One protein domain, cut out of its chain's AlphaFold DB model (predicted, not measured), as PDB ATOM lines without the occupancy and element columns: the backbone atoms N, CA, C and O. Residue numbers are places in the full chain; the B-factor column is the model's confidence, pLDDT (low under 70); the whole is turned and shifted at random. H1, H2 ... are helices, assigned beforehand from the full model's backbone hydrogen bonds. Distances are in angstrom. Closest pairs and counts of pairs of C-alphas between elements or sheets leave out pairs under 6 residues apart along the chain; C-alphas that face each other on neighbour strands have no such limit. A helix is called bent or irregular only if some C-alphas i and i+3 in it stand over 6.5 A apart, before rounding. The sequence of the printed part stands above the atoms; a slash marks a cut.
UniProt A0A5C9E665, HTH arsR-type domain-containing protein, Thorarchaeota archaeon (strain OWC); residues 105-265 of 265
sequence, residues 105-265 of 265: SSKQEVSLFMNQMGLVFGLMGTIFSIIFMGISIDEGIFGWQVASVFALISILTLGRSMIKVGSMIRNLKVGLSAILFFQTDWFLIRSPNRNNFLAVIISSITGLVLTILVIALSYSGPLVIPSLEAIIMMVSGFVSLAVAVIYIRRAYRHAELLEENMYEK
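AT A GLANCE: This is residues 105 to 265 of the 265 residues of the protein "HTH arsR-type domain-containing protein" of Thorarchaeota archaeon (strain OWC) (UniProt A0A5C9E665). Two long helical hairpins stand side by side with few contacts between them: H5 and the longest helix, H6, make one, and H1 and H2 the other. The short helices H3 and H4 lead from one hairpin to the other near the end where H1 and H5 begin, and residues 260 to 265 stick out there. The printed part has 161 residues with six named helices, H1 to H6 in chain order, and no named strand; the class is all helix. It is loose, with a radius of gyration of the C-alphas of 18.9 A, and spans 66 by 33 by 21 A.

IN THESE COORDINATES: Find C-alpha 228 at (195.968, 166.211, 139.758); from there H6, residues 228 to 263, runs 53.5 A to C-alpha 263 at (225.952, 199.096, 109.976). H5 is residues 194 to 218, 36.2 A. H1, residues 106 to 135, begins at (213.575, 194.793, 112.968) and is 43.1 A long; H2, residues 141 to 172, is 46.8 A. H3 is residues 176 to 182 and H4 residues 185 to 190.

HOW THE PARTS SIT: H6 and H5, a hairpin, touch at Gly 237 and Gly 207, their closest C-alphas, 4.4 A apart, at a shallow tilt of 16 degrees, opposite ways. H1, H5 and H6 form a bundle, three helices in a group. H1 touches H6 with residues 106 to 110 alone; the closest C-alphas, Ser 106 and Ala 255, are 5.0 A apart. H1 and H5 are near each other. H1 and H2, a hairpin, touch at Gly 122 and Ser 154, their closest C-alphas, 4.3 A apart. H2 is apart from H5 and H6. H4 and H5 touch only at the corner, the closest C-alphas, Leu 188 and Arg 194, 4.7 A apart. H3 is close to H1 but not clearly touching it, the closest C-alphas, Gln 116 and Phe 182, 6.9 A apart; H3 is irregular, but only just: C-alphas 176 and 179 are 6.7 A apart. Each O i to N i+4 pair is within hydrogen-bond range in H1, H2, H4 and H5, 31 of 32 in H6 and 0 of 3 in H3, where 3 of 4 O i to N i+3 pairs are.

THE WHOLE: The C-alphas of Pro 222 and Lys 265, the two farthest apart, are 66.3 A apart. The printed part has no cut, and no link is long. Look for pLDDT under 70 at residues 174 to 181, 221 to 227, 229 to 230 and 265.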
ATOM      1  N   SER A 105     212.176 199.181 111.292       84.69
ATOM      2  CA  SER A 105     213.354 198.419 111.706       84.69
ATOM      3  C   SER A 105     212.940 197.099 112.360       84.69
ATOM      4  O   SER A 105     211.868 197.001 112.966       84.69
ATOM      5  N   SER A 106     213.816 196.092 112.323       85.50
ATOM      6  CA  SER A 106     213.575 194.793 112.968       85.50
ATOM      7  C   SER A 106     213.193 194.928 114.452       85.50
ATOM      8  O   SER A 106     212.318 194.206 114.934       85.50
ATOM      9  N   LYS A 107     213.787 195.875 115.198       86.00
ATOM     10  CA  LYS A 107     213.397 196.140 116.598       86.00
ATOM     11  C   LYS A 107     212.014 196.767 116.718       86.00
ATOM     12  O   LYS A 107     211.269 196.431 117.644       86.00
ATOM     13  N   GLN A 108     211.674 197.687 115.819       87.19
ATOM     14  CA  GLN A 108     210.355 198.311 115.802       87.19
ATOM     15  C   GLN A 108     209.268 197.286 115.465       87.19
ATOM     16  O   GLN A 108     208.227 197.303 116.118       87.19
ATOM     17  N   GLU A 109     209.532 196.348 114.549       86.56
ATOM     18  CA  GLU A 109     208.635 195.221 114.264       86.56
ATOM     19  C   GLU A 109     208.371 194.385 115.522       86.56
ATOM     20  O   GLU A 109     207.218 194.198 115.908       86.56
ATOM     21  N   VAL A 110     209.427 193.935 116.216       88.12
ATOM     22  CA  VAL A 110     209.275 193.140 117.448       88.12
ATOM     23  C   VAL A 110     208.506 193.931 118.509       88.12
ATOM     24  O   VAL A 110     207.563 193.408 119.096       88.12
ATOM     25  N   SER A 111     208.859 195.199 118.737       89.31
ATOM     26  CA  SER A 111     208.161 196.060 119.699       89.31
ATOM     27  C   SER A 111     206.679 196.201 119.359       89.31
ATOM     28  O   SER A 111     205.821 196.060 120.231       89.31
ATOM     29  N   LEU A 112     206.355 196.463 118.095       89.12
ATOM     30  CA  LEU A 112     204.983 196.612 117.636       89.12
ATOM     31  C   LEU A 112     204.181 195.325 117.854       89.12
ATOM     32  O   LEU A 112     203.112 195.392 118.462       89.12
ATOM     33  N   PHE A 113     204.735 194.174 117.465       89.12
ATOM     34  CA  PHE A 113     204.133 192.865 117.711       89.12
ATOM     35  C   PHE A 113     203.851 192.642 119.202       89.12
ATOM     36  O   PHE A 113     202.731 192.298 119.575       89.12
ATOM     37  N   MET A 114     204.823 192.916 120.083       87.69
ATOM     38  CA  MET A 114     204.632 192.751 121.531       87.69
ATOM     39  C   MET A 114     203.510 193.632 122.071       87.69
ATOM     40  O   MET A 114     202.720 193.193 122.905       87.69
ATOM     41  N   ASN A 115     203.429 194.879 121.605       91.25
ATOM     42  CA  ASN A 115     202.382 195.773 122.073       91.25
ATOM     43  C   ASN A 115     201.006 195.329 121.554       91.25
ATOM     44  O   ASN A 115     200.054 195.390 122.325       91.25
ATOM     45  N   GLN A 116     200.899 194.811 120.327       90.62
ATOM     46  CA  GLN A 116     199.651 194.240 119.807       90.62
ATOM     47  C   GLN A 116     199.214 192.985 120.553       90.62
ATOM     48  O   GLN A 116     198.055 192.894 120.947       90.62
ATOM     49  N   MET A 117     200.139 192.065 120.834       87.38
ATOM     50  CA  MET A 117     199.845 190.916 121.688       87.38
ATOM     51  C   MET A 117     199.362 191.385 123.063       87.38
ATOM     52  O   MET A 117     198.362 190.884 123.562       87.38
ATOM     53  N   GLY A 118     199.994 192.409 123.641       88.19
ATOM     54  CA  GLY A 118     199.531 193.018 124.888       88.19
ATOM     55  C   GLY A 118     198.130 193.644 124.800       88.19
ATOM     56  O   GLY A 118     197.399 193.587 125.782       88.19
ATOM     57  N   LEU A 119     197.715 194.181 123.643       91.38
ATOM     58  CA  LEU A 119     196.332 194.635 123.434       91.38
ATOM     59  C   LEU A 119     195.353 193.461 123.450       91.38
ATOM     60  O   LEU A 119     194.360 193.508 124.172       91.38
ATOM     61  N   VAL A 120     195.645 192.412 122.675       89.12
ATOM     62  CA  VAL A 120     194.796 191.215 122.577       89.12
ATOM     63  C   VAL A 120     194.663 190.554 123.944       89.12
ATOM     64  O   VAL A 120     193.551 190.296 124.401       89.12
ATOM     65  N   PHE A 121     195.782 190.343 124.636       86.69
ATOM     66  CA  PHE A 121     195.794 189.743 125.963       86.69
ATOM     67  C   PHE A 121     195.167 190.620 127.033       86.69
ATOM     68  O   PHE A 121     194.450 190.100 127.878       86.69
ATOM     69  N   GLY A 122     195.408 191.931 127.000       89.25
ATOM     70  CA  GLY A 122     194.770 192.861 127.924       89.25
ATOM     71  C   GLY A 122     193.250 192.834 127.771       89.25
ATOM     72  O   GLY A 122     192.538 192.678 128.754       89.25
ATOM     73  N   LEU A 123     192.745 192.884 126.534       91.56
ATOM     74  CA  LEU A 123     191.310 192.834 126.253       91.56
ATOM     75  C   LEU A 123     190.689 191.479 126.622       91.56
ATOM     76  O   LEU A 123     189.668 191.439 127.307       91.56
ATOM     77  N   MET A 124     191.321 190.372 126.220       87.94
ATOM     78  CA  MET A 124     190.874 189.024 126.584       87.94
ATOM     79  C   MET A 124     190.886 188.816 128.098       87.94
ATOM     80  O   MET A 124     189.906 188.323 128.646       87.94
ATOM     81  N   GLY A 125     191.949 189.243 128.781       86.69
ATOM     82  CA  GLY A 125     192.074 189.162 130.234       86.69
ATOM     83  C   GLY A 125     191.001 189.973 130.954       86.69
ATOM     84  O   GLY A 125     190.403 189.481 131.910       86.69
ATOM     85  N   THR A 126     190.668 191.171 130.465       89.56
ATOM     86  CA  THR A 126     189.571 191.978 131.021       89.56
ATOM     87  C   THR A 126     188.211 191.307 130.824       89.56
ATOM     88  O   THR A 126     187.468 191.181 131.794       89.56
ATOM     89  N   ILE A 127     187.894 190.827 129.614       89.44
ATOM     90  CA  ILE A 127     186.631 190.112 129.339       89.44
ATOM     91  C   ILE A 127     186.519 188.876 130.230       89.44
ATOM     92  O   ILE A 127     185.501 188.657 130.882       89.44
ATOM     93  N   PHE A 128     187.594 188.099 130.300       84.88
ATOM     94  CA  PHE A 128     187.669 186.905 131.121       84.88
ATOM     95  C   PHE A 128     187.489 187.213 132.608       84.88
ATOM     96  O   PHE A 128     186.752 186.507 133.285       84.88
ATOM     97  N   SER A 129     188.093 188.295 133.107       87.56
ATOM     98  CA  SER A 129     187.921 188.724 134.500       87.56
ATOM     99  C   SER A 129     186.465 189.060 134.815       87.56
ATOM    100  O   SER A 129     185.977 188.691 135.877       87.56
ATOM    101  N   ILE A 130     185.763 189.731 133.894       88.88
ATOM    102  CA  ILE A 130     184.341 190.079 134.051       88.88
ATOM    103  C   ILE A 130     183.482 188.815 134.091       88.88
ATOM    104  O   ILE A 130     182.621 188.689 134.958       88.88
ATOM    105  N   ILE A 131     183.735 187.865 133.184       85.62
ATOM    106  CA  ILE A 131     183.038 186.573 133.179       85.62
ATOM    107  C   ILE A 131     183.296 185.850 134.503       85.62
ATOM    108  O   ILE A 131     182.351 185.476 135.189       85.62
ATOM    109  N   PHE A 132     184.561 185.716 134.900       82.75
ATOM    110  CA  PHE A 132     184.961 185.022 136.122       82.75
ATOM    111  C   PHE A 132     184.337 185.644 137.380       82.75
ATOM    112  O   PHE A 132     183.849 184.926 138.248       82.75
ATOM    113  N   MET A 133     184.263 186.974 137.442       85.38
ATOM    114  CA  MET A 133     183.572 187.721 138.497       85.38
ATOM    115  C   MET A 133     182.069 187.413 138.547       85.38
ATOM    116  O   MET A 133     181.517 187.270 139.634       85.38
ATOM    117  N   GLY A 134     181.419 187.265 137.388       85.19
ATOM    118  CA  GLY A 134     180.006 186.897 137.293       85.19
ATOM    119  C   GLY A 134     179.706 185.471 137.759       85.19
ATOM    120  O   GLY A 134     178.663 185.245 138.362       85.19
ATOM    121  N   ILE A 135     180.616 184.518 137.528       80.81
ATOM    122  CA  ILE A 135     180.410 183.133 137.981       80.81
ATOM    123  C   ILE A 135     180.831 182.952 139.453       80.81
ATOM    124  O   ILE A 135     180.269 182.131 140.168       80.81
ATOM    125  N   SER A 136     181.758 183.775 139.951       78.12
ATOM    126  CA  SER A 136     182.245 183.722 141.341       78.12
ATOM    127  C   SER A 136     181.313 184.392 142.364       78.12
ATOM    128  O   SER A 136     181.732 184.643 143.492       78.12
ATOM    129  N   ILE A 137     180.073 184.739 141.996       81.31
ATOM    130  CA  ILE A 137     179.125 185.417 142.901       81.31
ATOM    131  C   ILE A 137     178.824 184.557 144.137       81.31
ATOM    132  O   ILE A 137     178.777 185.089 145.246       81.31
ATOM    133  N   ASP A 138     178.717 183.241 143.962       77.25
ATOM    134  CA  ASP A 138     178.341 182.317 145.038       77.25
ATOM    135  C   ASP A 138     179.546 181.775 145.838       77.25
ATOM    136  O   ASP A 138     179.375 181.256 146.939       77.25
ATOM    137  N   GLU A 139     180.778 181.941 145.339       72.81
ATOM    138  CA  GLU A 139     182.014 181.467 145.999       72.81
ATOM    139  C   GLU A 139     182.573 182.449 147.051       72.81
ATOM    140  O   GLU A 139     183.603 182.204 147.688       72.81
ATOM    141  N   GLY A 140     181.886 183.572 147.268       79.00
ATOM    142  CA  GLY A 140     182.219 184.557 148.292       79.00
ATOM    143  C   GLY A 140     183.353 185.519 147.918       79.00
ATOM    144  O   GLY A 140     183.715 185.718 146.759       79.00
ATOM    145  N   ILE A 141     183.908 186.180 148.941       79.31
ATOM    146  CA  ILE A 141     184.803 187.345 148.794       79.31
ATOM    147  C   ILE A 141     186.106 187.001 148.049       79.31
ATOM    148  O   ILE A 141     186.662 187.851 147.351       79.31
ATOM    149  N   PHE A 142     186.594 185.764 148.173       75.06
ATOM    150  CA  PHE A 142     187.884 185.358 147.614       75.06
ATOM    151  C   PHE A 142     187.896 185.387 146.075       75.06
ATOM    152  O   PHE A 142     188.795 185.990 145.487       75.06
ATOM    153  N   GLY A 143     186.874 184.827 145.417       76.62
ATOM    154  CA  GLY A 143     186.778 184.823 143.950       76.62
ATOM    155  C   GLY A 143     186.713 186.236 143.362       76.62
ATOM    156  O   GLY A 143     187.419 186.556 142.403       76.62
ATOM    157  N   TRP A 144     185.965 187.132 144.011       81.88
ATOM    158  CA  TRP A 144     185.864 188.544 143.626       81.88
ATOM    159  C   TRP A 144     187.191 189.305 143.745       81.88
ATOM    160  O   TRP A 144     187.541 190.101 142.866       81.88
ATOM    161  N   GLN A 145     187.961 189.059 144.807       85.06
ATOM    162  CA  GLN A 145     189.282 189.672 144.980       85.06
ATOM    163  C   GLN A 145     190.265 189.197 143.904       85.06
ATOM    164  O   GLN A 145     190.967 190.013 143.309       85.06
ATOM    165  N   VAL A 146     190.272 187.901 143.587       82.31
ATOM    166  CA  VAL A 146     191.128 187.356 142.522       82.31
ATOM    167  C   VAL A 146     190.732 187.922 141.151       82.31
ATOM    168  O   VAL A 146     191.596 188.405 140.414       82.31
ATOM    169  N   ALA A 147     189.432 187.948 140.834       84.94
ATOM    170  CA  ALA A 147     188.912 188.487 139.576       84.94
ATOM    171  C   ALA A 147     189.270 189.969 139.385       84.94
ATOM    172  O   ALA A 147     189.713 190.377 138.310       84.94
ATOM    173  N   SER A 148     189.118 190.778 140.436       88.12
ATOM    174  CA  SER A 148     189.392 192.219 140.385       88.12
ATOM    175  C   SER A 148     190.881 192.540 140.236       88.12
ATOM    176  O   SER A 148     191.234 193.431 139.459       88.12
ATOM    177  N   VAL A 149     191.770 191.788 140.896       90.31
ATOM    178  CA  VAL A 149     193.225 191.922 140.701       90.31
ATOM    179  C   VAL A 149     193.608 191.570 139.261       90.31
ATOM    180  O   VAL A 149     194.363 192.309 138.625       90.31
ATOM    181  N   PHE A 150     193.058 190.483 138.714       87.25
ATOM    182  CA  PHE A 150     193.337 190.077 137.336       87.25
ATOM    183  C   PHE A 150     192.795 191.089 136.311       87.25
ATOM    184  O   PHE A 150     193.496 191.438 135.352       87.25
ATOM    185  N   ALA A 151     191.605 191.650 136.561       91.50
ATOM    186  CA  ALA A 151     191.026 192.717 135.750       91.50
ATOM    187  C   ALA A 151     191.935 193.949 135.725       91.50
ATOM    188  O   ALA A 151     192.214 194.489 134.653       91.50
ATOM    189  N   LEU A 152     192.445 194.359 136.891       94.25
ATOM    190  CA  LEU A 152     193.334 195.511 137.019       94.25
ATOM    191  C   LEU A 152     194.626 195.314 136.214       94.25
ATOM    192  O   LEU A 152     194.996 196.186 135.428       94.25
ATOM    193  N   ILE A 153     195.284 194.157 136.352       92.00
ATOM    194  CA  ILE A 153     196.510 193.830 135.601       92.00
ATOM    195  C   ILE A 153     196.245 193.850 134.087       92.00
ATOM    196  O   ILE A 153     197.045 194.395 133.316       92.00
ATOM    197  N   SER A 154     195.110 193.298 133.659       90.81
ATOM    198  CA  SER A 154     194.715 193.237 132.249       90.81
ATOM    199  C   SER A 154     194.463 194.632 131.667       90.81
ATOM    200  O   SER A 154     194.997 194.965 130.607       90.81
ATOM    201  N   ILE A 155     193.753 195.494 132.405       94.75
ATOM    202  CA  ILE A 155     193.486 196.889 132.018       94.75
ATOM    203  C   ILE A 155     194.788 197.693 131.929       94.75
ATOM    204  O   ILE A 155     194.992 198.436 130.967       94.75
ATOM    205  N   LEU A 156     195.698 197.531 132.894       95.12
ATOM    206  CA  LEU A 156     197.000 198.205 132.874       95.12
ATOM    207  C   LEU A 156     197.843 197.773 131.667       95.12
ATOM    208  O   LEU A 156     198.477 198.610 131.018       95.12
ATOM    209  N   THR A 157     197.822 196.480 131.339       91.94
ATOM    210  CA  THR A 157     198.519 195.933 130.167       91.94
ATOM    211  C   THR A 157     197.936 196.500 128.873       91.94
ATOM    212  O   THR A 157     198.688 197.012 128.040       91.94
ATOM    213  N   LEU A 158     196.604 196.505 128.748       92.81
ATOM    214  CA  LEU A 158     195.885 197.090 127.617       92.81
ATOM    215  C   LEU A 158     196.247 198.571 127.437       92.81
ATOM    216  O   LEU A 158     196.680 198.974 126.357       92.81
ATOM    217  N   GLY A 159     196.156 199.370 128.504       93.19
ATOM    218  CA  GLY A 159     196.458 200.802 128.474       93.19
ATOM    219  C   GLY A 159     197.907 201.094 128.074       93.19
ATOM    220  O   GLY A 159     198.157 201.909 127.180       93.19
ATOM    221  N   ARG A 160     198.877 200.381 128.666       95.50
ATOM    222  CA  ARG A 160     200.301 200.506 128.304       95.50
ATOM    223  C   ARG A 160     200.535 200.183 126.827       95.50
ATOM    224  O   ARG A 160     201.275 200.910 126.156       95.50
ATOM    225  N   SER A 161     199.916 199.118 126.325       93.00
ATOM    226  CA  SER A 161     200.020 198.723 124.923       93.00
ATOM    227  C   SER A 161     199.389 199.749 123.979       93.00
ATOM    228  O   SER A 161     200.015 200.104 122.978       93.00
ATOM    229  N   MET A 162     198.217 200.299 124.318       92.06
ATOM    230  CA  MET A 162     197.547 201.330 123.513       92.06
ATOM    231  C   MET A 162     198.410 202.585 123.375       92.06
ATOM    232  O   MET A 162     198.581 203.095 122.268       92.06
ATOM    233  N   ILE A 163     199.014 203.049 124.475       93.56
ATOM    234  CA  ILE A 163     199.894 204.228 124.469       93.56
ATOM    235  C   ILE A 163     201.095 204.005 123.542       93.56
ATOM    236  O   ILE A 163     201.430 204.876 122.736       93.56
ATOM    237  N   LYS A 164     201.738 202.834 123.620       91.25
ATOM    238  CA  LYS A 164     202.905 202.521 122.785       91.25
ATOM    239  C   LYS A 164     202.559 202.380 121.304       91.25
ATOM    240  O   LYS A 164     203.275 202.940 120.475       91.25
ATOM    241  N   VAL A 165     201.476 201.675 120.972       88.56
ATOM    242  CA  VAL A 165     201.006 201.546 119.582       88.56
ATOM    243  C   VAL A 165     200.626 202.918 119.024       88.56
ATOM    244  O   VAL A 165     201.085 203.281 117.944       88.56
ATOM    245  N   GLY A 166     199.888 203.729 119.787       87.12
ATOM    246  CA  GLY A 166     199.520 205.087 119.384       87.12
ATOM    247  C   GLY A 166     200.727 206.009 119.175       87.12
ATOM    248  O   GLY A 166     200.741 206.798 118.230       87.12
ATOM    249  N   SER A 167     201.761 205.887 120.011       88.44
ATOM    250  CA  SER A 167     203.030 206.608 119.837       88.44
ATOM    251  C   SER A 167     203.748 206.197 118.545       88.44
ATOM    252  O   SER A 167     204.151 207.057 117.763       88.44
ATOM    253  N   MET A 168     203.832 204.891 118.256       85.31
ATOM    254  CA  MET A 168     204.441 204.396 117.015       85.31
ATOM    255  C   MET A 168     203.670 204.834 115.767       85.31
ATOM    256  O   MET A 168     204.284 205.337 114.830       85.31
ATOM    257  N   ILE A 169     202.338 204.730 115.770       82.19
ATOM    258  CA  ILE A 169     201.488 205.192 114.658       82.19
ATOM    259  C   ILE A 169     201.714 206.685 114.388       82.19
ATOM    260  O   ILE A 169     201.887 207.088 113.237       82.19
ATOM    261  N   ARG A 170     201.778 207.508 115.445       80.12
ATOM    262  CA  ARG A 170     202.030 208.952 115.328       80.12
ATOM    263  C   ARG A 170     203.390 209.247 114.700       80.12
ATOM    264  O   ARG A 170     203.480 210.124 113.845       80.12
ATOM    265  N   ASN A 171     204.420 208.500 115.092       80.62
ATOM    266  CA  ASN A 171     205.766 208.653 114.541       80.62
ATOM    267  C   ASN A 171     205.837 208.236 113.064       80.62
ATOM    268  O   ASN A 171     206.571 208.851 112.295       80.62
ATOM    269  N   LEU A 172     205.040 207.245 112.660       72.75
ATOM    270  CA  LEU A 172     204.993 206.734 111.288       72.75
ATOM    271  C   LEU A 172     204.089 207.554 110.347       72.75
ATOM    272  O   LEU A 172     204.052 207.268 109.156       72.75
ATOM    273  N   LYS A 173     203.362 208.565 110.852       72.00
ATOM    274  CA  LYS A 173     202.439 209.433 110.081       72.00
ATOM    275  C   LYS A 173     201.402 208.677 109.230       72.00
ATOM    276  O   LYS A 173     200.821 209.240 108.304       72.00
ATOM    277  N   VAL A 174     201.130 207.420 109.561       67.62
ATOM    278  CA  VAL A 174     200.071 206.615 108.946       67.62
ATOM    279  C   VAL A 174     198.732 207.108 109.478       67.62
ATOM    280  O   VAL A 174     198.480 207.046 110.678       67.62
ATOM    281  N   GLY A 175     197.898 207.668 108.598       65.69
ATOM    282  CA  GLY A 175     196.559 208.159 108.937       65.69
ATOM    283  C   GLY A 175     195.572 207.030 109.277       65.69
ATOM    284  O   GLY A 175     195.888 206.083 109.988       65.69
ATOM    285  N   LEU A 176     194.353 207.089 108.728       56.97
ATOM    286  CA  LEU A 176     193.270 206.102 108.951       56.97
ATOM    287  C   LEU A 176     193.633 204.650 108.590       56.97
ATOM    288  O   LEU A 176     192.982 203.694 109.001       56.97
ATOM    289  N   SER A 177     194.706 204.487 107.834       62.66
ATOM    290  CA  SER A 177     195.247 203.218 107.392       62.66
ATOM    291  C   SER A 177     196.004 202.458 108.506       62.66
ATOM    292  O   SER A 177     196.325 201.281 108.349       62.66
ATOM    293  N   ALA A 178     196.160 203.059 109.694       65.94
ATOM    294  CA  ALA A 178     196.634 202.405 110.917       65.94
ATOM    295  C   ALA A 178     195.822 201.160 111.334       65.94
ATOM    296  O   ALA A 178     196.337 200.319 112.061       65.94
ATOM    297  N   ILE A 179     194.585 200.994 110.851       67.25
ATOM    298  CA  ILE A 179     193.773 199.786 111.094       67.25
ATOM    299  C   ILE A 179     194.498 198.518 110.619       67.25
ATOM    300  O   ILE A 179     194.450 197.494 111.295       67.25
ATOM    301  N   LEU A 180     195.243 198.600 109.514       66.06
ATOM    302  CA  LEU A 180     196.021 197.472 108.994       66.06
ATOM    303  C   LEU A 180     197.174 197.069 109.919       66.06
ATOM    304  O   LEU A 180     197.590 195.914 109.893       66.06
ATOM    305  N   PHE A 181     197.651 197.972 110.786       69.31
ATOM    306  CA  PHE A 181     198.643 197.602 111.792       69.31
ATOM    307  C   PHE A 181     198.062 196.599 112.783       69.31
ATOM    308  O   PHE A 181     198.808 195.751 113.240       69.31
ATOM    309  N   PHE A 182     196.760 196.630 113.079       71.19
ATOM    310  CA  PHE A 182     196.141 195.711 114.041       71.19
ATOM    311  C   PHE A 182     195.947 194.285 113.513       71.19
ATOM    312  O   PHE A 182     195.616 193.401 114.301       71.19
ATOM    313  N   GLN A 183     196.158 194.034 112.219       78.94
ATOM    314  CA  GLN A 183     196.203 192.665 111.712       78.94
ATOM    315  C   GLN A 183     197.541 192.034 112.100       78.94
ATOM    316  O   GLN A 183     198.594 192.596 111.830       78.94
ATOM    317  N   THR A 184     197.527 190.862 112.727       73.12
ATOM    318  CA  THR A 184     198.753 190.163 113.148       73.12
ATOM    319  C   THR A 184     199.423 189.383 112.014       73.12
ATOM    320  O   THR A 184     200.587 188.998 112.124       73.12
ATOM    321  N   ASP A 185     198.713 189.162 110.907       77.06
ATOM    322  CA  ASP A 185     199.111 188.214 109.857       77.06
ATOM    323  C   ASP A 185     200.368 188.648 109.093       77.06
ATOM    324  O   ASP A 185     201.172 187.819 108.660       77.06
ATOM    325  N   TRP A 186     200.608 189.956 108.974       73.75
ATOM    326  CA  TRP A 186     201.758 190.468 108.228       73.75
ATOM    327  C   TRP A 186     203.100 190.186 108.925       73.75
ATOM    328  O   TRP A 186     204.120 190.054 108.242       73.75
ATOM    329  N   PHE A 187     203.115 190.001 110.252       77.19
ATOM    330  CA  PHE A 187     204.322 189.596 110.984       77.19
ATOM    331  C   PHE A 187     204.810 188.206 110.575       77.19
ATOM    332  O   PHE A 187     206.016 187.958 110.557       77.19
ATOM    333  N   LEU A 188     203.884 187.309 110.230       76.62
ATOM    334  CA  LEU A 188     204.196 185.936 109.832       76.62
ATOM    335  C   LEU A 188     204.714 185.858 108.394       76.62
ATOM    336  O   LEU A 188     205.556 185.016 108.084       76.62
ATOM    337  N   ILE A 189     204.231 186.753 107.532       75.31
ATOM    338  CA  ILE A 189     204.592 186.779 106.112       75.31
ATOM    339  C   ILE A 189     205.968 187.417 105.914       75.31
ATOM    340  O   ILE A 189     206.779 186.902 105.145       75.31
ATOM    341  N   ARG A 190     206.241 188.531 106.600       76.75
ATOM    342  CA  ARG A 190     207.389 189.381 106.275       76.75
ATOM    343  C   ARG A 190     208.566 189.270 107.237       76.75
ATOM    344  O   ARG A 190     209.706 189.373 106.788       76.75
ATOM    345  N   SER A 191     208.320 189.128 108.537       79.50
ATOM    346  CA  SER A 191     209.388 189.375 109.504       79.50
ATOM    347  C   SER A 191     210.450 188.269 109.473       79.50
ATOM    348  O   SER A 191     210.100 187.082 109.481       79.50
ATOM    349  N   PRO A 192     211.751 188.607 109.549       77.69
ATOM    350  CA  PRO A 192     212.810 187.613 109.752       77.69
ATOM    351  C   PRO A 192     212.612 186.812 111.053       77.69
ATOM    352  O   PRO A 192     213.097 185.691 111.189       77.69
ATOM    353  N   ASN A 193     211.824 187.347 111.991       84.69
ATOM    354  CA  ASN A 193     211.451 186.703 113.245       84.69
ATOM    355  C   ASN A 193     210.188 185.823 113.175       84.69
ATOM    356  O   ASN A 193     209.711 185.393 114.228       84.69
ATOM    357  N   ARG A 194     209.652 185.508 111.983       84.88
ATOM    358  CA  ARG A 194     208.351 184.817 111.831       84.88
ATOM    359  C   ARG A 194     208.188 183.562 112.692       84.88
ATOM    360  O   ARG A 194     207.137 183.374 113.292       84.88
ATOM    361  N   ASN A 195     209.230 182.737 112.819       87.31
ATOM    362  CA  ASN A 195     209.159 181.495 113.595       87.31
ATOM    363  C   ASN A 195     209.005 181.780 115.095       87.31
ATOM    364  O   ASN A 195     208.253 181.094 115.783       87.31
ATOM    365  N   ASN A 196     209.689 182.813 115.598       86.50
ATOM    366  CA  ASN A 196     209.565 183.229 116.992       86.50
ATOM    367  C   ASN A 196     208.175 183.823 117.251       86.50
ATOM    368  O   ASN A 196     207.569 183.516 118.271       86.50
ATOM    369  N   PHE A 197     207.645 184.629 116.327       86.69
ATOM    370  CA  PHE A 197     206.294 185.188 116.449       86.69
ATOM    371  C   PHE A 197     205.213 184.109 116.409       86.69
ATOM    372  O   PHE A 197     204.331 184.100 117.266       86.69
ATOM    373  N   LEU A 198     205.322 183.154 115.486       86.50
ATOM    374  CA  LEU A 198     204.422 182.008 115.402       86.50
ATOM    375  C   LEU A 198     204.457 181.171 116.688       86.50
ATOM    376  O   LEU A 198     203.405 180.825 117.217       86.50
ATOM    377  N   ALA A 199     205.647 180.910 117.236       86.56
ATOM    378  CA  ALA A 199     205.783 180.206 118.506       86.56
ATOM    379  C   ALA A 199     205.122 180.971 119.663       86.56
ATOM    380  O   ALA A 199     204.393 180.369 120.447       86.56
ATOM    381  N   VAL A 200     205.298 182.297 119.734       86.06
ATOM    382  CA  VAL A 200     204.610 183.133 120.728       86.06
ATOM    383  C   VAL A 200     203.095 183.017 120.577       86.06
ATOM    384  O   VAL A 200     202.429 182.789 121.582       86.06
ATOM    385  N   ILE A 201     202.548 183.119 119.361       86.94
ATOM    386  CA  ILE A 201     201.101 183.003 119.111       86.94
ATOM    387  C   ILE A 201     200.583 181.621 119.527       86.94
ATOM    388  O   ILE A 201     199.600 181.535 120.258       86.94
ATOM    389  N   ILE A 202     201.257 180.542 119.123       89.31
ATOM    390  CA  ILE A 202     200.837 179.174 119.456       89.31
ATOM    391  C   ILE A 202     200.873 178.952 120.967       89.31
ATOM    392  O   ILE A 202     199.887 178.479 121.533       89.31
ATOM    393  N   SER A 203     201.964 179.322 121.642       83.56
ATOM    394  CA  SER A 203     202.067 179.208 123.101       83.56
ATOM    395  C   SER A 203     200.996 180.048 123.807       83.56
ATOM    396  O   SER A 203     200.357 179.592 124.756       83.56
ATOM    397  N   SER A 204     200.731 181.250 123.302       83.38
ATOM    398  CA  SER A 204     199.690 182.146 123.809       83.38
ATOM    399  C   SER A 204     198.296 181.517 123.736       83.38
ATOM    400  O   SER A 204     197.598 181.438 124.746       83.38
ATOM    401  N   ILE A 205     197.916 181.017 122.557       87.12
ATOM    402  CA  ILE A 205     196.623 180.361 122.323       87.12
ATOM    403  C   ILE A 205     196.514 179.088 123.161       87.12
ATOM    404  O   ILE A 205     195.502 178.878 123.821       87.12
ATOM    405  N   THR A 206     197.568 178.271 123.192       86.75
ATOM    406  CA  THR A 206     197.596 177.027 123.971       86.75
ATOM    407  C   THR A 206     197.372 177.310 125.457       86.75
ATOM    408  O   THR A 206     196.527 176.677 126.083       86.75
ATOM    409  N   GLY A 207     198.060 178.316 126.011       82.50
ATOM    410  CA  GLY A 207     197.881 178.735 127.403       82.50
ATOM    411  C   GLY A 207     196.464 179.229 127.701       82.50
ATOM    412  O   GLY A 207     195.893 178.878 128.734       82.50
ATOM    413  N   LEU A 208     195.865 179.989 126.782       83.12
ATOM    414  CA  LEU A 208     194.493 180.478 126.915       83.12
ATOM    415  C   LEU A 208     193.465 179.337 126.872       83.12
ATOM    416  O   LEU A 208     192.595 179.271 127.738       83.12
ATOM    417  N   VAL A 209     193.597 178.402 125.927       85.38
ATOM    418  CA  VAL A 209     192.717 177.226 125.815       85.38
ATOM    419  C   VAL A 209     192.796 176.360 127.069       85.38
ATOM    420  O   VAL A 209     191.760 175.991 127.616       85.38
ATOM    421  N   LEU A 210     194.007 176.085 127.566       82.44
ATOM    422  CA  LEU A 210     194.205 175.315 128.797       82.44
ATOM    423  C   LEU A 210     193.567 176.006 130.004       82.44
ATOM    424  O   LEU A 210     192.920 175.351 130.814       82.44
ATOM    425  N   THR A 211     193.692 177.331 130.097       78.12
ATOM    426  CA  THR A 211     193.084 178.110 131.186       78.12
ATOM    427  C   THR A 211     191.554 178.030 131.148       78.12
ATOM    428  O   THR A 211     190.921 177.816 132.180       78.12
ATOM    429  N   ILE A 212     190.949 178.153 129.962       81.31
ATOM    430  CA  ILE A 212     189.495 178.011 129.782       81.31
ATOM    431  C   ILE A 212     189.041 176.591 130.141       81.31
ATOM    432  O   ILE A 212     188.028 176.434 130.817       81.31
ATOM    433  N   LEU A 213     189.796 175.569 129.727       81.31
ATOM    434  CA  LEU A 213     189.484 174.171 130.018       81.31
ATOM    435  C   LEU A 213     189.496 173.892 131.528       81.31
ATOM    436  O   LEU A 213     188.577 173.249 132.026       81.31
ATOM    437  N   VAL A 214     190.490 174.418 132.257       78.44
ATOM    438  CA  VAL A 214     190.560 174.303 133.725       78.44
ATOM    439  C   VAL A 214     189.305 174.871 134.368       78.44
ATOM    440  O   VAL A 214     188.702 174.210 135.205       78.44
ATOM    441  N   ILE A 215     188.880 176.065 133.951       74.31
ATOM    442  CA  ILE A 215     187.667 176.684 134.491       74.31
ATOM    443  C   ILE A 215     186.430 175.859 134.149       74.31
ATOM    444  O   ILE A 215     185.622 175.588 135.030       74.31
ATOM    445  N   ALA A 216     186.285 175.430 132.896       78.94
ATOM    446  CA  ALA A 216     185.137 174.636 132.471       78.94
ATOM    447  C   ALA A 216     185.024 173.319 133.258       78.94
ATOM    448  O   ALA A 216     183.929 172.938 133.669       78.94
ATOM    449  N   LEU A 217     186.155 172.652 133.511       76.56
ATOM    450  CA  LEU A 217     186.201 171.422 134.299       76.56
ATOM    451  C   LEU A 217     185.838 171.667 135.766       76.56
ATOM    452  O   LEU A 217     185.067 170.882 136.319       76.56
ATOM    453  N   SER A 218     186.290 172.777 136.361       71.38
ATOM    454  CA  SER A 218     185.909 173.165 137.727       71.38
ATOM    455  C   SER A 218     184.395 173.332 137.911       71.38
ATOM    456  O   SER A 218     183.893 173.070 138.997       71.38
ATOM    457  N   TYR A 219     183.651 173.704 136.861       71.44
ATOM    458  CA  TYR A 219     182.187 173.847 136.916       71.44
ATOM    459  C   TYR A 219     181.405 172.559 136.619       71.44
ATOM    460  O   TYR A 219     180.191 172.520 136.817       71.44
ATOM    461  N   SER A 220     182.061 171.496 136.144       76.50
ATOM    462  CA  SER A 220     181.379 170.274 135.688       76.50
ATOM    463  C   SER A 220     180.990 169.282 136.801       76.50
ATOM    464  O   SER A 220     180.308 168.296 136.522       76.50
ATOM    465  N   GLY A 221     181.359 169.530 138.063       69.62
ATOM    466  CA  GLY A 221     180.969 168.684 139.198       69.62
ATOM    467  C   GLY A 221     181.668 169.043 140.517       69.62
ATOM    468  O   GLY A 221     182.518 169.933 140.536       69.62
ATOM    469  N   PRO A 222     181.335 168.364 141.637       62.19
ATOM    470  CA  PRO A 222     181.895 168.649 142.956       62.19
ATOM    471  C   PRO A 222     183.338 168.127 143.056       62.19
ATOM    472  O   PRO A 222     183.602 167.055 143.599       62.19
ATOM    473  N   LEU A 223     184.289 168.885 142.514       53.09
ATOM    474  CA  LEU A 223     185.717 168.633 142.690       53.09
ATOM    475  C   LEU A 223     186.164 169.187 144.046       53.09
ATOM    476  O   LEU A 223     186.564 170.340 144.197       53.09
ATOM    477  N   VAL A 224     186.075 168.329 145.058       51.59
ATOM    478  CA  VAL A 224     186.741 168.521 146.345       51.59
ATOM    479  C   VAL A 224     188.234 168.261 146.108       51.59
ATOM    480  O   VAL A 224     188.610 167.121 145.855       51.59
ATOM    481  N   ILE A 225     189.061 169.314 146.201       57.34
ATOM    482  CA  ILE A 225     190.513 169.374 145.890       57.34
ATOM    483  C   ILE A 225     190.770 169.589 144.384       57.34
ATOM    484  O   ILE A 225     190.142 168.913 143.568       57.34
ATOM    485  N   PRO A 226     191.699 170.490 143.974       61.19
ATOM    486  CA  PRO A 226     192.135 170.529 142.583       61.19
ATOM    487  C   PRO A 226     192.671 169.142 142.236       61.19
ATOM    488  O   PRO A 226     193.684 168.703 142.786       61.19
ATOM    489  N   SER A 227     191.958 168.426 141.367       68.94
ATOM    490  CA  SER A 227     192.417 167.136 140.875       68.94
ATOM    491  C   SER A 227     193.835 167.295 140.323       68.94
ATOM    492  O   SER A 227     194.232 168.373 139.869       68.94
ATOM    493  N   LEU A 228     194.626 166.220 140.352       73.38
ATOM    494  CA  LEU A 228     195.968 166.211 139.758       73.38
ATOM    495  C   LEU A 228     195.955 166.793 138.326       73.38
ATOM    496  O   LEU A 228     196.882 167.490 137.924       73.38
ATOM    497  N   GLU A 229     194.858 166.577 137.601       69.75
ATOM    498  CA  GLU A 229     194.577 167.126 136.275       69.75
ATOM    499  C   GLU A 229     194.517 168.664 136.263       69.75
ATOM    500  O   GLU A 229     195.182 169.287 135.436       69.75
ATOM    501  N   ALA A 230     193.797 169.294 137.202       67.69
ATOM    502  CA  ALA A 230     193.733 170.753 137.347       67.69
ATOM    503  C   ALA A 230     195.118 171.365 137.611       67.69
ATOM    504  O   ALA A 230     195.477 172.378 137.007       67.69
ATOM    505  N   ILE A 231     195.927 170.715 138.455       74.25
ATOM    506  CA  ILE A 231     197.299 171.155 138.743       74.25
ATOM    507  C   ILE A 231     198.177 171.041 137.490       74.25
ATOM    508  O   ILE A 231     198.868 171.999 137.140       74.25
ATOM    509  N   ILE A 232     198.130 169.906 136.784       76.81
ATOM    510  CA  ILE A 232     198.892 169.692 135.542       76.81
ATOM    511  C   ILE A 232     198.517 170.744 134.492       76.81
ATOM    512  O   ILE A 232     199.401 171.332 133.861       76.81
ATOM    513  N   MET A 233     197.226 171.037 134.337       73.69
ATOM    514  CA  MET A 233     196.762 172.044 133.391       73.69
ATOM    515  C   MET A 233     197.212 173.462 133.780       73.69
ATOM    516  O   MET A 233     197.717 174.186 132.919       73.69
ATOM    517  N   MET A 234     197.141 173.850 135.059       72.06
ATOM    518  CA  MET A 234     197.677 175.145 135.513       72.06
ATOM    519  C   MET A 234     199.180 175.261 135.239       72.06
ATOM    520  O   MET A 234     199.628 176.252 134.657       72.06
ATOM    521  N   VAL A 235     199.957 174.230 135.588       80.38
ATOM    522  CA  VAL A 235     201.402 174.181 135.322       80.38
ATOM    523  C   VAL A 235     201.677 174.322 133.825       80.38
ATOM    524  O   VAL A 235     202.543 175.105 133.436       80.38
ATOM    525  N   SER A 236     200.908 173.645 132.971       77.00
ATOM    526  CA  SER A 236     201.069 173.748 131.518       77.00
ATOM    527  C   SER A 236     200.767 175.153 130.972       77.00
ATOM    528  O   SER A 236     201.481 175.627 130.086       77.00
ATOM    529  N   GLY A 237     199.805 175.876 131.561       76.31
ATOM    530  CA  GLY A 237     199.552 177.286 131.255       76.31
ATOM    531  C   GLY A 237     200.750 178.185 131.586       76.31
ATOM    532  O   GLY A 237     201.199 178.962 130.737       76.31
ATOM    533  N   PHE A 238     201.336 178.025 132.778       76.62
ATOM    534  CA  PHE A 238     202.537 178.768 133.186       76.62
ATOM    535  C   PHE A 238     203.758 178.440 132.322       76.62
ATOM    536  O   PHE A 238     204.499 179.346 131.933       76.62
ATOM    537  N   VAL A 239     203.955 177.164 131.980       83.50
ATOM    538  CA  VAL A 239     205.028 176.733 131.072       83.50
ATOM    539  C   VAL A 239     204.856 177.387 129.705       83.50
ATOM    540  O   VAL A 239     205.825 177.912 129.158       83.50
ATOM    541  N   SER A 240     203.633 177.439 129.174       81.00
ATOM    542  CA  SER A 240     203.368 178.078 127.884       81.00
ATOM    543  C   SER A 240     203.697 179.576 127.892       81.00
ATOM    544  O   SER A 240     204.317 180.091 126.957       81.00
ATOM    545  N   LEU A 241     203.378 180.275 128.987       79.31
ATOM    546  CA  LEU A 241     203.750 181.680 129.170       79.31
ATOM    547  C   LEU A 241     205.276 181.861 129.232       79.31
ATOM    548  O   LEU A 241     205.825 182.755 128.584       79.31
ATOM    549  N   ALA A 242     205.978 180.997 129.969       83.81
ATOM    550  CA  ALA A 242     207.436 181.033 130.064       83.81
ATOM    551  C   ALA A 242     208.101 180.792 128.697       83.81
ATOM    552  O   ALA A 242     209.030 181.511 128.317       83.81
ATOM    553  N   VAL A 243     207.583 179.835 127.926       85.12
ATOM    554  CA  VAL A 243     208.027 179.554 126.556       85.12
ATOM    555  C   VAL A 243     207.819 180.776 125.658       85.12
ATOM    556  O   VAL A 243     208.752 181.172 124.954       85.12
ATOM    557  N   ALA A 244     206.661 181.440 125.736       83.75
ATOM    558  CA  ALA A 244     206.419 182.676 124.996       83.75
ATOM    559  C   ALA A 244     207.470 183.751 125.337       83.75
ATOM    560  O   ALA A 244     208.083 184.315 124.430       83.75
ATOM    561  N   VAL A 245     207.779 183.974 126.620       87.31
ATOM    562  CA  VAL A 245     208.814 184.939 127.051       87.31
ATOM    563  C   VAL A 245     210.199 184.603 126.480       87.31
ATOM    564  O   VAL A 245     210.942 185.509 126.083       87.31
ATOM    565  N   ILE A 246     210.559 183.320 126.394       90.62
ATOM    566  CA  ILE A 246     211.828 182.882 125.793       90.62
ATOM    567  C   ILE A 246     211.877 183.248 124.305       90.62
ATOM    568  O   ILE A 246     212.869 183.832 123.853       90.62
ATOM    569  N   TYR A 247     210.810 182.972 123.551       90.06
ATOM    570  CA  TYR A 247     210.744 183.310 122.126       90.06
ATOM    571  C   TYR A 247     210.738 184.819 121.874       90.06
ATOM    572  O   TYR A 247     211.395 185.278 120.941       90.06
ATOM    573  N   ILE A 248     210.101 185.602 122.749       88.00
ATOM    574  CA  ILE A 248     210.164 187.069 122.727       88.00
ATOM    575  C   ILE A 248     211.614 187.542 122.864       88.00
ATOM    576  O   ILE A 248     212.103 188.314 122.038       88.00
ATOM    577  N   ARG A 249     212.341 187.043 123.872       90.81
ATOM    578  CA  ARG A 249     213.757 187.395 124.078       90.81
ATOM    579  C   ARG A 249     214.636 186.965 122.907       90.81
ATOM    580  O   ARG A 249     215.589 187.666 122.573       90.81
ATOM    581  N   ARG A 250     214.338 185.817 122.294       91.00
ATOM    582  CA  ARG A 250     215.046 185.336 121.102       91.00
ATOM    583  C   ARG A 250     214.790 186.243 119.898       91.00
ATOM    584  O   ARG A 250     215.741 186.561 119.192       91.00
ATOM    585  N   ALA A 251     213.551 186.698 119.706       88.12
ATOM    586  CA  ALA A 251     213.194 187.627 118.638       88.12
ATOM    587  C   ALA A 251     213.906 188.982 118.785       88.12
ATOM    588  O   ALA A 251     214.430 189.502 117.803       88.12
ATOM    589  N   TYR A 252     213.995 189.513 120.011       90.75
ATOM    590  CA  TYR A 252     214.745 190.743 120.293       90.75
ATOM    591  C   TYR A 252     216.233 190.611 119.965       90.75
ATOM    592  O   TYR A 252     216.758 191.431 119.217       90.75
ATOM    593  N   ARG A 253     216.889 189.546 120.444       90.19
ATOM    594  CA  ARG A 253     218.308 189.302 120.136       90.19
ATOM    595  C   ARG A 253     218.557 189.139 118.641       90.19
ATOM    596  O   ARG A 253     219.534 189.653 118.117       90.19
ATOM    597  N   HIS A 254     217.670 188.440 117.935       90.00
ATOM    598  CA  HIS A 254     217.810 188.296 116.492       90.00
ATOM    599  C   HIS A 254     217.624 189.633 115.759       90.00
ATOM    600  O   HIS A 254     218.357 189.919 114.820       90.00
ATOM    601  N   ALA A 255     216.692 190.477 116.216       89.38
ATOM    602  CA  ALA A 255     216.518 191.823 115.679       89.38
ATOM    603  C   ALA A 255     217.739 192.729 115.930       89.38
ATOM    604  O   ALA A 255     218.104 193.488 115.038       89.38
ATOM    605  N   GLU A 256     218.380 192.632 117.099       90.25
ATOM    606  CA  GLU A 256     219.635 193.334 117.414       90.25
ATOM    607  C   GLU A 256     220.762 192.941 116.459       90.25
ATOM    608  O   GLU A 256     221.337 193.815 115.817       90.25
ATOM    609  N   LEU A 257     220.988 191.637 116.279       89.75
ATOM    610  CA  LEU A 257     222.016 191.125 115.370       89.75
ATOM    611  C   LEU A 257     221.790 191.569 113.919       89.75
ATOM    612  O   LEU A 257     222.742 191.836 113.192       89.75
ATOM    613  N   LEU A 258     220.535 191.634 113.468       86.81
ATOM    614  CA  LEU A 258     220.224 192.108 112.118       86.81
ATOM    615  C   LEU A 258     220.534 193.595 111.947       86.81
ATOM    616  O   LEU A 258     221.015 193.981 110.887       86.81
ATOM    617  N   GLU A 259     220.270 194.417 112.963       86.06
ATOM    618  CA  GLU A 259     220.611 195.840 112.914       86.06
ATOM    619  C   GLU A 259     222.130 196.052 112.932       86.06
ATOM    620  O   GLU A 259     222.618 196.819 112.111       86.06
ATOM    621  N   GLU A 260     222.881 195.342 113.780       88.81
ATOM    622  CA  GLU A 260     224.352 195.427 113.837       88.81
ATOM    623  C   GLU A 260     225.002 195.104 112.480       88.81
ATOM    624  O   GLU A 260     225.783 195.898 111.961       88.81
ATOM    625  N   ASN A 261     224.577 194.012 111.833       83.75
ATOM    626  CA  ASN A 261     225.093 193.603 110.521       83.75
ATOM    627  C   ASN A 261     224.779 194.593 109.380       83.75
ATOM    628  O   ASN A 261     225.421 194.532 108.331       83.75
ATOM    629  N   MET A 262     223.780 195.472 109.538       77.31
ATOM    630  CA  MET A 262     223.477 196.504 108.537       77.31
ATOM    631  C   MET A 262     224.395 197.725 108.638       77.31
ATOM    632  O   MET A 262     224.513 198.446 107.654       77.31
ATOM    633  N   TYR A 263     225.032 197.966 109.789       72.94
ATOM    634  CA  TYR A 263     225.952 199.096 109.976       72.94
ATOM    635  C   TYR A 263     227.413 198.754 109.657       72.94
ATOM    636  O   TYR A 263     228.231 199.661 109.522       72.94
ATOM    637  N   GLU A 264     227.750 197.468 109.526       72.50
ATOM    638  CA  GLU A 264     229.104 197.001 109.190       72.50
ATOM    639  C   GLU A 264     229.368 196.873 107.672       72.50
ATOM    640  O   GLU A 264     230.482 196.530 107.276       72.50
ATOM    641  N   LYS A 265     228.374 197.152 106.817       50.53
ATOM    642  CA  LYS A 265     228.482 197.145 105.344       50.53
ATOM    643  C   LYS A 265     228.356 198.542 104.757       50.53
ATOM    644  O   LYS A 265     229.051 198.785 103.745       50.53
TER     645      LYS A 265